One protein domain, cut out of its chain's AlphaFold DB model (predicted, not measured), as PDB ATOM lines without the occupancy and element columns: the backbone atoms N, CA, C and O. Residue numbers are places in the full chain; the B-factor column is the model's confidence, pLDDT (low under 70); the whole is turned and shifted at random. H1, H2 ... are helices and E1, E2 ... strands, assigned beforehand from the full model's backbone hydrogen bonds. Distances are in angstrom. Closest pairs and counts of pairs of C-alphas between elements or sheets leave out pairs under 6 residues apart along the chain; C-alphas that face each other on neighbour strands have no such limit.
ATOM      1  N   ILE A   6      -6.015 -38.845  26.679       95.25
ATOM      2  CA  ILE A   6      -7.111 -39.818  26.765       95.25
ATOM      3  C   ILE A   6      -8.451 -39.118  26.561       95.25
ATOM      4  O   ILE A   6      -8.576 -37.905  26.742       95.25
ATOM      5  N   ASN A   7      -9.478 -39.877  26.200       94.81
ATOM      6  CA  ASN A   7     -10.841 -39.355  26.124       94.81
ATOM      7  C   ASN A   7     -11.586 -39.467  27.477       94.81
ATOM      8  O   ASN A   7     -11.101 -40.063  28.442       94.81
ATOM      9  N   SER A   8     -12.783 -38.869  27.558       95.94
ATOM     10  CA  SER A   8     -13.628 -38.891  28.764       95.94
ATOM     11  C   SER A   8     -13.967 -40.307  29.224       95.94
ATOM     12  O   SER A   8     -13.992 -40.568  30.425       95.94
ATOM     13  N   HIS A   9     -14.189 -41.216  28.275       95.50
ATOM     14  CA  HIS A   9     -14.513 -42.608  28.544       95.50
ATOM     15  C   HIS A   9     -13.350 -43.330  29.232       95.50
ATOM     16  O   HIS A   9     -13.518 -43.865  30.325       95.50
ATOM     17  N   GLU A  10     -12.146 -43.263  28.658       95.62
ATOM     18  CA  GLU A  10     -10.919 -43.837  29.232       95.62
ATOM     19  C   GLU A  10     -10.637 -43.290  30.646       95.62
ATOM     20  O   GLU A  10     -10.275 -44.041  31.556       95.62
ATOM     21  N   CYS A  11     -10.867 -41.991  30.867       96.69
ATOM     22  CA  CYS A  11     -10.728 -41.362  32.183       96.69
ATOM     23  C   CYS A  11     -11.742 -41.917  33.205       96.69
ATOM     24  O   CYS A  11     -11.375 -42.251  34.336       96.69
ATOM     25  N   VAL A  12     -13.010 -42.086  32.809       97.19
ATOM     26  CA  VAL A  12     -14.052 -42.676  33.666       97.19
ATOM     27  C   VAL A  12     -13.794 -44.152  33.956       97.19
ATOM     28  O   VAL A  12     -14.000 -44.580  35.094       97.19
ATOM     29  N   GLU A  13     -13.291 -44.925  32.995       96.25
ATOM     30  CA  GLU A  13     -12.886 -46.313  33.239       96.25
ATOM     31  C   GLU A  13     -11.752 -46.393  34.269       96.25
ATOM     32  O   GLU A  13     -11.778 -47.246  35.161       96.25
ATOM     33  N   MET A  14     -10.803 -45.453  34.243       96.06
ATOM     34  CA  MET A  14      -9.797 -45.348  35.303       96.06
ATOM     35  C   MET A  14     -10.398 -44.971  36.661       96.06
ATOM     36  O   MET A  14     -10.015 -45.563  37.674       96.06
ATOM     37  N   PHE A  15     -11.365 -44.052  36.724       97.19
ATOM     38  CA  PHE A  15     -12.074 -43.782  37.979       97.19
ATOM     39  C   PHE A  15     -12.776 -45.037  38.515       97.19
ATOM     40  O   PHE A  15     -12.603 -45.379  39.689       97.19
ATOM     41  N   ARG A  16     -13.468 -45.794  37.655       96.19
ATOM     42  CA  ARG A  16     -14.125 -47.059  38.029       96.19
ATOM     43  C   ARG A  16     -13.140 -48.110  38.524       96.19
ATOM     44  O   ARG A  16     -13.402 -48.741  39.549       96.19
ATOM     45  N   ALA A  17     -11.993 -48.264  37.862       96.94
ATOM     46  CA  ALA A  17     -10.940 -49.191  38.284       96.94
ATOM     47  C   ALA A  17     -10.417 -48.887  39.704       96.94
ATOM     48  O   ALA A  17      -9.962 -49.791  40.411       96.94
ATOM     49  N   ASN A  18     -10.526 -47.628  40.139       96.88
ATOM     50  CA  ASN A  18     -10.161 -47.150  41.472       96.88
ATOM     51  C   ASN A  18     -11.374 -46.963  42.403       96.88
ATOM     52  O   ASN A  18     -11.253 -46.325  43.444       96.88
ATOM     53  N   GLN A  19     -12.534 -47.544  42.064       96.25
ATOM     54  CA  GLN A  19     -13.775 -47.497  42.855       96.25
ATOM     55  C   GLN A  19     -14.335 -46.081  43.084       96.25
ATOM     56  O   GLN A  19     -15.147 -45.861  43.986       96.25
ATOM     57  N   LEU A  20     -13.947 -45.122  42.244       95.69
ATOM     58  CA  LEU A  20     -14.463 -43.762  42.266       95.69
ATOM     59  C   LEU A  20     -15.733 -43.683  41.417       95.69
ATOM     60  O   LEU A  20     -15.773 -44.116  40.264       95.69
ATOM     61  N   LYS A  21     -16.798 -43.132  42.006       93.38
ATOM     62  CA  LYS A  21     -18.072 -42.921  41.316       93.38
ATOM     63  C   LYS A  21     -17.989 -41.638  40.498       93.38
ATOM     64  O   LYS A  21     -18.198 -40.553  41.032       93.38
ATOM     65  N   GLU A  22     -17.711 -41.788  39.212       94.50
ATOM     66  CA  GLU A  22     -17.741 -40.707  38.231       94.50
ATOM     67  C   GLU A  22     -18.471 -41.183  36.967       94.50
ATOM     68  O   GLU A  22     -18.430 -42.367  36.616       94.50
ATOM     69  N   THR A  23     -19.167 -40.268  36.297       95.81
ATOM     70  CA  THR A  23     -19.776 -40.503  34.980       95.81
ATOM     71  C   THR A  23     -19.164 -39.558  33.957       95.81
ATOM     72  O   THR A  23     -18.629 -38.513  34.323       95.81
ATOM     73  N   GLU A  24     -19.260 -39.897  32.670       96.06
ATOM     74  CA  GLU A  24     -18.705 -39.044  31.610       96.06
ATOM     75  C   GLU A  24     -19.353 -37.657  31.608       96.06
ATOM     76  O   GLU A  24     -18.645 -36.657  31.554       96.06
ATOM     77  N   ASP A  25     -20.675 -37.580  31.783       95.44
ATOM     78  CA  ASP A  25     -21.393 -36.302  31.828       95.44
ATOM     79  C   ASP A  25     -20.906 -35.400  32.970       95.44
ATOM     80  O   ASP A  25     -20.648 -34.212  32.765       95.44
ATOM     81  N   ILE A  26     -20.754 -35.956  34.178       96.00
ATOM     82  CA  ILE A  26     -20.303 -35.191  35.347       96.00
ATOM     83  C   ILE A  26     -18.833 -34.788  35.179       96.00
ATOM     84  O   ILE A  26     -18.472 -33.645  35.475       96.00
ATOM     85  N   LEU A  27     -17.993 -35.694  34.672       97.31
ATOM     86  CA  LEU A  27     -16.591 -35.416  34.372       97.31
ATOM     87  C   LEU A  27     -16.462 -34.248  33.387       97.31
ATOM     88  O   LEU A  27     -15.760 -33.279  33.671       97.31
ATOM     89  N   VAL A  28     -17.176 -34.304  32.261       97.19
ATOM     90  CA  VAL A  28     -17.145 -33.264  31.225       97.19
ATOM     91  C   VAL A  28     -17.604 -31.916  31.786       97.19
ATOM     92  O   VAL A  28     -16.945 -30.904  31.551       97.19
ATOM     93  N   GLN A  29     -18.673 -31.886  32.590       96.19
ATOM     94  CA  GLN A  29     -19.132 -30.654  33.246       96.19
ATOM     95  C   GLN A  29     -18.064 -30.054  34.173       96.19
ATOM     96  O   GLN A  29     -17.844 -28.841  34.160       96.19
ATOM     97  N   LYS A  30     -17.368 -30.886  34.955       97.25
ATOM     98  CA  LYS A  30     -16.278 -30.442  35.839       97.25
ATOM     99  C   LYS A  30     -15.069 -29.929  35.052       97.25
ATOM    100  O   LYS A  30     -14.486 -28.919  35.447       97.25
ATOM    101  N   ILE A  31     -14.719 -30.585  33.944       98.00
ATOM    102  CA  ILE A  31     -13.631 -30.157  33.051       98.00
ATOM    103  C   ILE A  31     -13.957 -28.787  32.437       98.00
ATOM    104  O   ILE A  31     -13.143 -27.872  32.526       98.00
ATOM    105  N   VAL A  32     -15.162 -28.604  31.885       97.25
ATOM    106  CA  VAL A  32     -15.608 -27.312  31.322       97.25
ATOM    107  C   VAL A  32     -15.655 -26.213  32.389       97.25
ATOM    108  O   VAL A  32     -15.343 -25.060  32.110       97.25
ATOM    109  N   ALA A  33     -15.990 -26.560  33.634       96.88
ATOM    110  CA  ALA A  33     -15.964 -25.636  34.766       96.88
ATOM    111  C   ALA A  33     -14.546 -25.354  35.317       96.88
ATOM    112  O   ALA A  33     -14.426 -24.705  36.362       96.88
ATOM    113  N   GLY A  34     -13.488 -25.859  34.671       96.88
ATOM    114  CA  GLY A  34     -12.095 -25.615  35.050       96.88
ATOM    115  C   GLY A  34     -11.703 -26.213  36.402       96.88
ATOM    116  O   GLY A  34     -10.865 -25.655  37.105       96.88
ATOM    117  N   LYS A  35     -12.340 -27.315  36.823       97.19
ATOM    118  CA  LYS A  35     -12.092 -27.930  38.144       97.19
ATOM    119  C   LYS A  35     -10.800 -28.737  38.225       97.19
ATOM    120  O   LYS A  35     -10.393 -29.099  39.327       97.19
ATOM    121  N   PHE A  36     -10.166 -29.013  37.091       96.94
ATOM    122  CA  PHE A  36      -8.995 -29.873  37.001       96.94
ATOM    123  C   PHE A  36      -7.868 -29.157  36.268       96.94
ATOM    124  O   PHE A  36      -8.084 -28.602  35.200       96.94
ATOM    125  N   HIS A  37      -6.656 -29.196  36.820       96.19
ATOM    126  CA  HIS A  37      -5.473 -28.629  36.160       96.19
ATOM    127  C   HIS A  37      -4.919 -29.541  35.049       96.19
ATOM    128  O   HIS A  37      -4.115 -29.106  34.233       96.19
ATOM    129  N   TRP A  38      -5.323 -30.814  35.034       97.38
ATOM    130  CA  TRP A  38      -4.875 -31.842  34.091       97.38
ATOM    131  C   TRP A  38      -5.801 -32.003  32.877       97.38
ATOM    132  O   TRP A  38      -5.549 -32.853  32.022       97.38
ATOM    133  N   ALA A  39      -6.865 -31.202  32.782       98.12
ATOM    134  CA  ALA A  39      -7.781 -31.220  31.654       98.12
ATOM    135  C   ALA A  39      -8.314 -29.827  31.329       98.12
ATOM    136  O   ALA A  39      -8.474 -28.987  32.210       98.12
ATOM    137  N   ASN A  40      -8.648 -29.619  30.060       97.31
ATOM    138  CA  ASN A  40      -9.312 -28.417  29.571       97.31
ATOM    139  C   ASN A  40     -10.578 -28.803  28.811       97.31
ATOM    140  O   ASN A  40     -10.601 -29.811  28.106       97.31
ATOM    141  N   GLY A  41     -11.627 -27.992  28.927       96.75
ATOM    142  CA  GLY A  41     -12.871 -28.202  28.196       96.75
ATOM    143  C   GLY A  41     -13.461 -26.898  27.703       96.75
ATOM    144  O   GLY A  41     -13.460 -25.901  28.421       96.75
ATOM    145  N   ILE A  42     -13.991 -26.918  26.485       96.38
ATOM    146  CA  ILE A  42     -14.712 -25.791  25.894       96.38
ATOM    147  C   ILE A  42     -16.048 -26.262  25.332       96.38
ATOM    148  O   ILE A  42     -16.160 -27.363  24.796       96.38
ATOM    149  N   VAL A  43     -17.061 -25.405  25.416       96.19
ATOM    150  CA  VAL A  43     -18.324 -25.583  24.691       96.19
ATOM    151  C   VAL A  43     -18.350 -24.531  23.584       96.19
ATOM    152  O   VAL A  43     -18.505 -23.347  23.887       96.19
ATOM    153  N   PRO A  44     -18.142 -24.917  22.311       94.56
ATOM    154  CA  PRO A  44     -18.196 -23.974  21.200       94.56
ATOM    155  C   PRO A  44     -19.549 -23.262  21.129       94.56
ATOM    156  O   PRO A  44     -20.591 -23.856  21.417       94.56
ATOM    157  N   ALA A  45     -19.548 -21.998  20.702       94.06
ATOM    158  CA  ALA A  45     -20.779 -21.235  20.533       94.06
ATOM    159  C   ALA A  45     -21.748 -21.965  19.582       94.06
ATOM    160  O   ALA A  45     -21.372 -22.348  18.476       94.06
ATOM    161  N   GLY A  46     -22.993 -22.170  20.024       93.44
ATOM    162  CA  GLY A  46     -24.017 -22.891  19.259       93.44
ATOM    163  C   GLY A  46     -23.942 -24.423  19.332       93.44
ATOM    164  O   GLY A  46     -24.758 -25.087  18.698       93.44
ATOM    165  N   SER A  47     -23.013 -24.997  20.105       93.06
ATOM    166  CA  SER A  47     -22.925 -26.440  20.359       93.06
ATOM    167  C   SER A  47     -23.498 -26.802  21.730       93.06
ATOM    168  O   SER A  47     -23.347 -26.062  22.698       93.06
ATOM    169  N   THR A  48     -24.102 -27.987  21.836       89.12
ATOM    170  CA  THR A  48     -24.409 -28.636  23.124       89.12
ATOM    171  C   THR A  48     -23.337 -29.645  23.541       89.12
ATOM    172  O   THR A  48     -23.353 -30.129  24.669       89.12
ATOM    173  N   LYS A  49     -22.400 -29.970  22.641       91.06
ATOM    174  CA  LYS A  49     -21.289 -30.892  22.892       91.06
ATOM    175  C   LYS A  49     -20.041 -30.119  23.296       91.06
ATOM    176  O   LYS A  49     -19.634 -29.192  22.590       91.06
ATOM    177  N   ALA A  50     -19.436 -30.539  24.402       94.94
ATOM    178  CA  ALA A  50     -18.134 -30.059  24.832       94.94
ATOM    179  C   ALA A  50     -17.009 -30.767  24.066       94.94
ATOM    180  O   ALA A  50     -17.127 -31.939  23.710       94.94
ATOM    181  N   ILE A  51     -15.911 -30.050  23.851       95.06
ATOM    182  CA  ILE A  51     -14.625 -30.607  23.431       95.06
ATOM    183  C   ILE A  51     -13.741 -30.626  24.674       95.06
ATOM    184  O   ILE A  51     -13.609 -29.596  25.337       95.06
ATOM    185  N   THR A  52     -13.161 -31.779  24.997       96.88
ATOM    186  CA  THR A  52     -12.306 -31.968  26.175       96.88
ATOM    187  C   THR A  52     -10.938 -32.498  25.782       96.88
ATOM    188  O   THR A  52     -10.851 -33.420  24.976       96.88
ATOM    189  N   HIS A  53      -9.899 -31.971  26.419       96.88
ATOM    190  CA  HIS A  53      -8.527 -32.466  26.350       96.88
ATOM    191  C   HIS A  53      -8.117 -32.934  27.743       96.88
ATOM    192  O   HIS A  53      -8.188 -32.146  28.687       96.88
ATOM    193  N   ILE A  54      -7.720 -34.199  27.877       97.94
ATOM    194  CA  ILE A  54      -7.304 -34.802  29.149       97.94
ATOM    195  C   ILE A  54      -5.871 -35.298  28.978       97.94
ATOM    196  O   ILE A  54      -5.625 -36.226  28.210       97.94
ATOM    197  N   TYR A  55      -4.929 -34.685  29.695       97.19
ATOM    198  CA  TYR A  55      -3.512 -35.024  29.594       97.19
ATOM    199  C   TYR A  55      -3.189 -36.213  30.498       97.19
ATOM    200  O   TYR A  55      -3.330 -36.126  31.721       97.19
ATOM    201  N   THR A  56      -2.712 -37.309  29.911       96.12
ATOM    202  CA  THR A  56      -2.575 -38.601  30.600       96.12
ATOM    203  C   THR A  56      -1.658 -38.543  31.814       96.12
ATOM    204  O   THR A  56      -2.046 -38.954  32.905       96.12
ATOM    205  N   ALA A  57      -0.438 -38.023  31.653       95.50
ATOM    206  CA  ALA A  57       0.542 -38.017  32.739       95.50
ATOM    207  C   ALA A  57       0.119 -37.115  33.921       95.50
ATOM    208  O   ALA A  57       0.139 -37.605  35.052       95.50
ATOM    209  N   PRO A  58      -0.331 -35.858  33.706       97.19
ATOM    210  CA  PRO A  58      -0.887 -35.033  34.782       97.19
ATOM    211  C   PRO A  58      -2.107 -35.658  35.469       97.19
ATOM    212  O   PRO A  58      -2.207 -35.607  36.693       97.19
ATOM    213  N   PHE A  59      -3.011 -36.281  34.705       97.38
ATOM    214  CA  PHE A  59      -4.185 -36.958  35.256       97.38
ATOM    215  C   PHE A  59      -3.798 -38.121  36.177       97.38
ATOM    216  O   PHE A  59      -4.291 -38.195  37.303       97.38
ATOM    217  N   ILE A  60      -2.892 -39.001  35.732       96.81
ATOM    218  CA  ILE A  60      -2.424 -40.136  36.539       96.81
ATOM    219  C   ILE A  60      -1.751 -39.634  37.815       96.81
ATOM    220  O   ILE A  60      -2.091 -40.113  38.892       96.81
ATOM    221  N   ALA A  61      -0.846 -38.656  37.712       97.06
ATOM    222  CA  ALA A  61      -0.144 -38.116  38.874       97.06
ATOM    223  C   ALA A  61      -1.123 -37.562  39.923       97.06
ATOM    224  O   ALA A  61      -1.028 -37.904  41.100       97.06
ATOM    225  N   TRP A  62      -2.110 -36.776  39.485       97.75
ATOM    226  CA  TRP A  62      -3.146 -36.244  40.369       97.75
ATOM    227  C   TRP A  62      -4.020 -37.340  40.992       97.75
ATOM    228  O   TRP A  62      -4.354 -37.272  42.175       97.75
ATOM    229  N   LEU A  63      -4.398 -38.358  40.217       97.50
ATOM    230  CA  LEU A  63      -5.212 -39.465  40.713       97.50
ATOM    231  C   LEU A  63      -4.466 -40.261  41.792       97.50
ATOM    232  O   LEU A  63      -5.050 -40.611  42.812       97.50
ATOM    233  N   GLU A  64      -3.175 -40.518  41.594       97.88
ATOM    234  CA  GLU A  64      -2.334 -41.213  42.575       97.88
ATOM    235  C   GLU A  64      -2.124 -40.402  43.850       97.88
ATOM    236  O   GLU A  64      -2.184 -40.960  44.946       97.88
ATOM    237  N   GLU A  65      -1.939 -39.087  43.718       97.75
ATOM    238  CA  GLU A  65      -1.874 -38.170  44.857       97.75
ATOM    239  C   GLU A  65      -3.180 -38.200  45.667       97.75
ATOM    240  O   GLU A  65      -3.146 -38.358  46.886       97.75
ATOM    241  N   MET A  66      -4.333 -38.127  44.994       96.25
ATOM    242  CA  MET A  66      -5.652 -38.178  45.634       96.25
ATOM    243  C   MET A  66      -5.909 -39.509  46.356       96.25
ATOM    244  O   MET A  66      -6.510 -39.526  47.429       96.25
ATOM    245  N   LEU A  67      -5.487 -40.626  45.757       96.75
ATOM    246  CA  LEU A  67      -5.685 -41.969  46.305       96.75
ATOM    247  C   LEU A  67      -4.682 -42.309  47.419       96.75
ATOM    248  O   LEU A  67      -4.956 -43.177  48.248       96.75
ATOM    249  N   GLY A  68      -3.509 -41.669  47.429       97.69
ATOM    250  CA  GLY A  68      -2.399 -42.014  48.321       97.69
ATOM    251  C   GLY A  68      -1.721 -43.347  47.978       97.69
ATOM    252  O   GLY A  68      -0.983 -43.898  48.796       97.69
ATOM    253  N   HIS A  69      -1.983 -43.897  46.790       95.44
ATOM    254  CA  HIS A  69      -1.415 -45.151  46.301       95.44
ATOM    255  C   HIS A  69      -1.427 -45.197  44.763       95.44
ATOM    256  O   HIS A  69      -2.140 -44.413  44.132       95.44
ATOM    257  N   PRO A  70      -0.701 -46.142  44.132       96.88
ATOM    258  CA  PRO A  70      -0.698 -46.255  42.681       96.88
ATOM    259  C   PRO A  70      -2.095 -46.480  42.089       96.88
ATOM    260  O   PRO A  70      -2.885 -47.272  42.617       96.88
ATOM    261  N   ALA A  71      -2.382 -45.809  40.975       96.38
ATOM    262  CA  ALA A  71      -3.668 -45.879  40.296       96.38
ATOM    263  C   ALA A  71      -3.807 -47.203  39.532       96.38
ATOM    264  O   ALA A  71      -2.889 -47.660  38.845       96.38
ATOM    265  N   ARG A  72      -4.987 -47.816  39.615       96.19
ATOM    266  CA  ARG A  72      -5.367 -48.991  38.820       96.19
ATOM    267  C   ARG A  72      -5.829 -48.570  37.427       96.19
ATOM    268  O   ARG A  72      -6.307 -47.455  37.249       96.19
ATOM    269  N   GLY A  73      -5.717 -49.479  36.456       91.44
ATOM    270  CA  GLY A  73      -6.233 -49.268  35.098       91.44
ATOM    271  C   GLY A  73      -5.264 -48.619  34.102       91.44
ATOM    272  O   GLY A  73      -5.628 -48.444  32.948       91.44
ATOM    273  N   LYS A  74      -4.017 -48.314  34.495       91.12
ATOM    274  CA  LYS A  74      -3.034 -47.666  33.600       91.12
ATOM    275  C   LYS A  74      -2.730 -48.459  32.321       91.12
ATOM    276  O   LYS A  74      -2.477 -47.854  31.291       91.12
ATOM    277  N   HIS A  75      -2.804 -49.792  32.383       88.69
ATOM    278  CA  HIS A  75      -2.598 -50.682  31.233       88.69
ATOM    279  C   HIS A  75      -3.601 -50.430  30.095       88.69
ATOM    280  O   HIS A  75      -3.312 -50.733  28.948       88.69
ATOM    281  N   MET A  76      -4.770 -49.847  30.394       86.44
ATOM    282  CA  MET A  76      -5.770 -49.481  29.384       86.44
ATOM    283  C   MET A  76      -5.328 -48.285  28.527       86.44
ATOM    284  O   MET A  76      -5.922 -48.026  27.485       86.44
ATOM    285  N   LEU A  77      -4.321 -47.531  28.984       87.88
ATOM    286  CA  LEU A  77      -3.826 -46.312  28.340       87.88
ATOM    287  C   LEU A  77      -2.531 -46.539  27.554       87.88
ATOM    288  O   LEU A  77      -1.921 -45.589  27.053       87.88
TER     289      LEU A  77
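Overview. This is residues 6 to 77 of the 85 residues of an uncharacterized protein of Gemmiger sp. An194 (UniProt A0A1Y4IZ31). The body is a small rod: the hairpin of strands E1 and E2 makes one part of its length, with H2 packed on the strands through its residues 27 to 32, while H1 and H3 make much of the other part. The short helix H4 folds back to H1. The printed part has 72 residues with four named helices and two named strands, in the order H1, H2, E1, E2, H3, H4; the sheet, E1 - E2, is antiparallel and the class is mixed, helices and strands. It is compact, with a radius of gyration of the C-alphas of 12.2 A and spans of 41 by 19 by 18 A.

Arrangement. Start at H1, residues 8 to 17, which touches H2, residues 24 to 32, at a steep tilt of 64 degrees, opposite ways; their closest C-alphas are those of Ser 8 and Glu 24, 5.8 A apart. Next look from H2 to E1, residues 39 to 42, where the closest C-alphas, of Val 32 and Gly 41, are 4.2 A apart. E1 forms a hairpin with E2, residues 51 to 55, where you find N 40 and O 53 at 2.9 A and N 53 and O 40 at 2.8 A. H3, residues 56 to 67, is near H1 but apart from H2. H4, residues 74 to 77, only just touches H1, with 3 pairs of C-alphas within 8 A, the closest being Met 14 and Lys 74 at 7.3 A. In H1, H2 and H3 every O i to N i+4 pair is within hydrogen-bond range; H4 is too short for such a pair.

Along the chain. Find C-alpha 8 at (-13.628, -38.891, 28.764), where H1 begins and runs 14.3 A. H2 covers 12.1 A, E1 10.5 A and E2 13.5 A. H3 runs 16.4 A from C-alpha 56 at (-2.575, -38.601, 30.600), and H4, 5.5 A long, ends at C-alpha 77, (-3.826, -46.312, 28.340).

Size, cuts and confidence. Look to Gly 46 and His 69 for the two C-alphas farthest apart, 41.7 A. The printed part has no cut, the link from E2 to H3 is tight and the other links are short. No printed residue is under 70 in pLDDT.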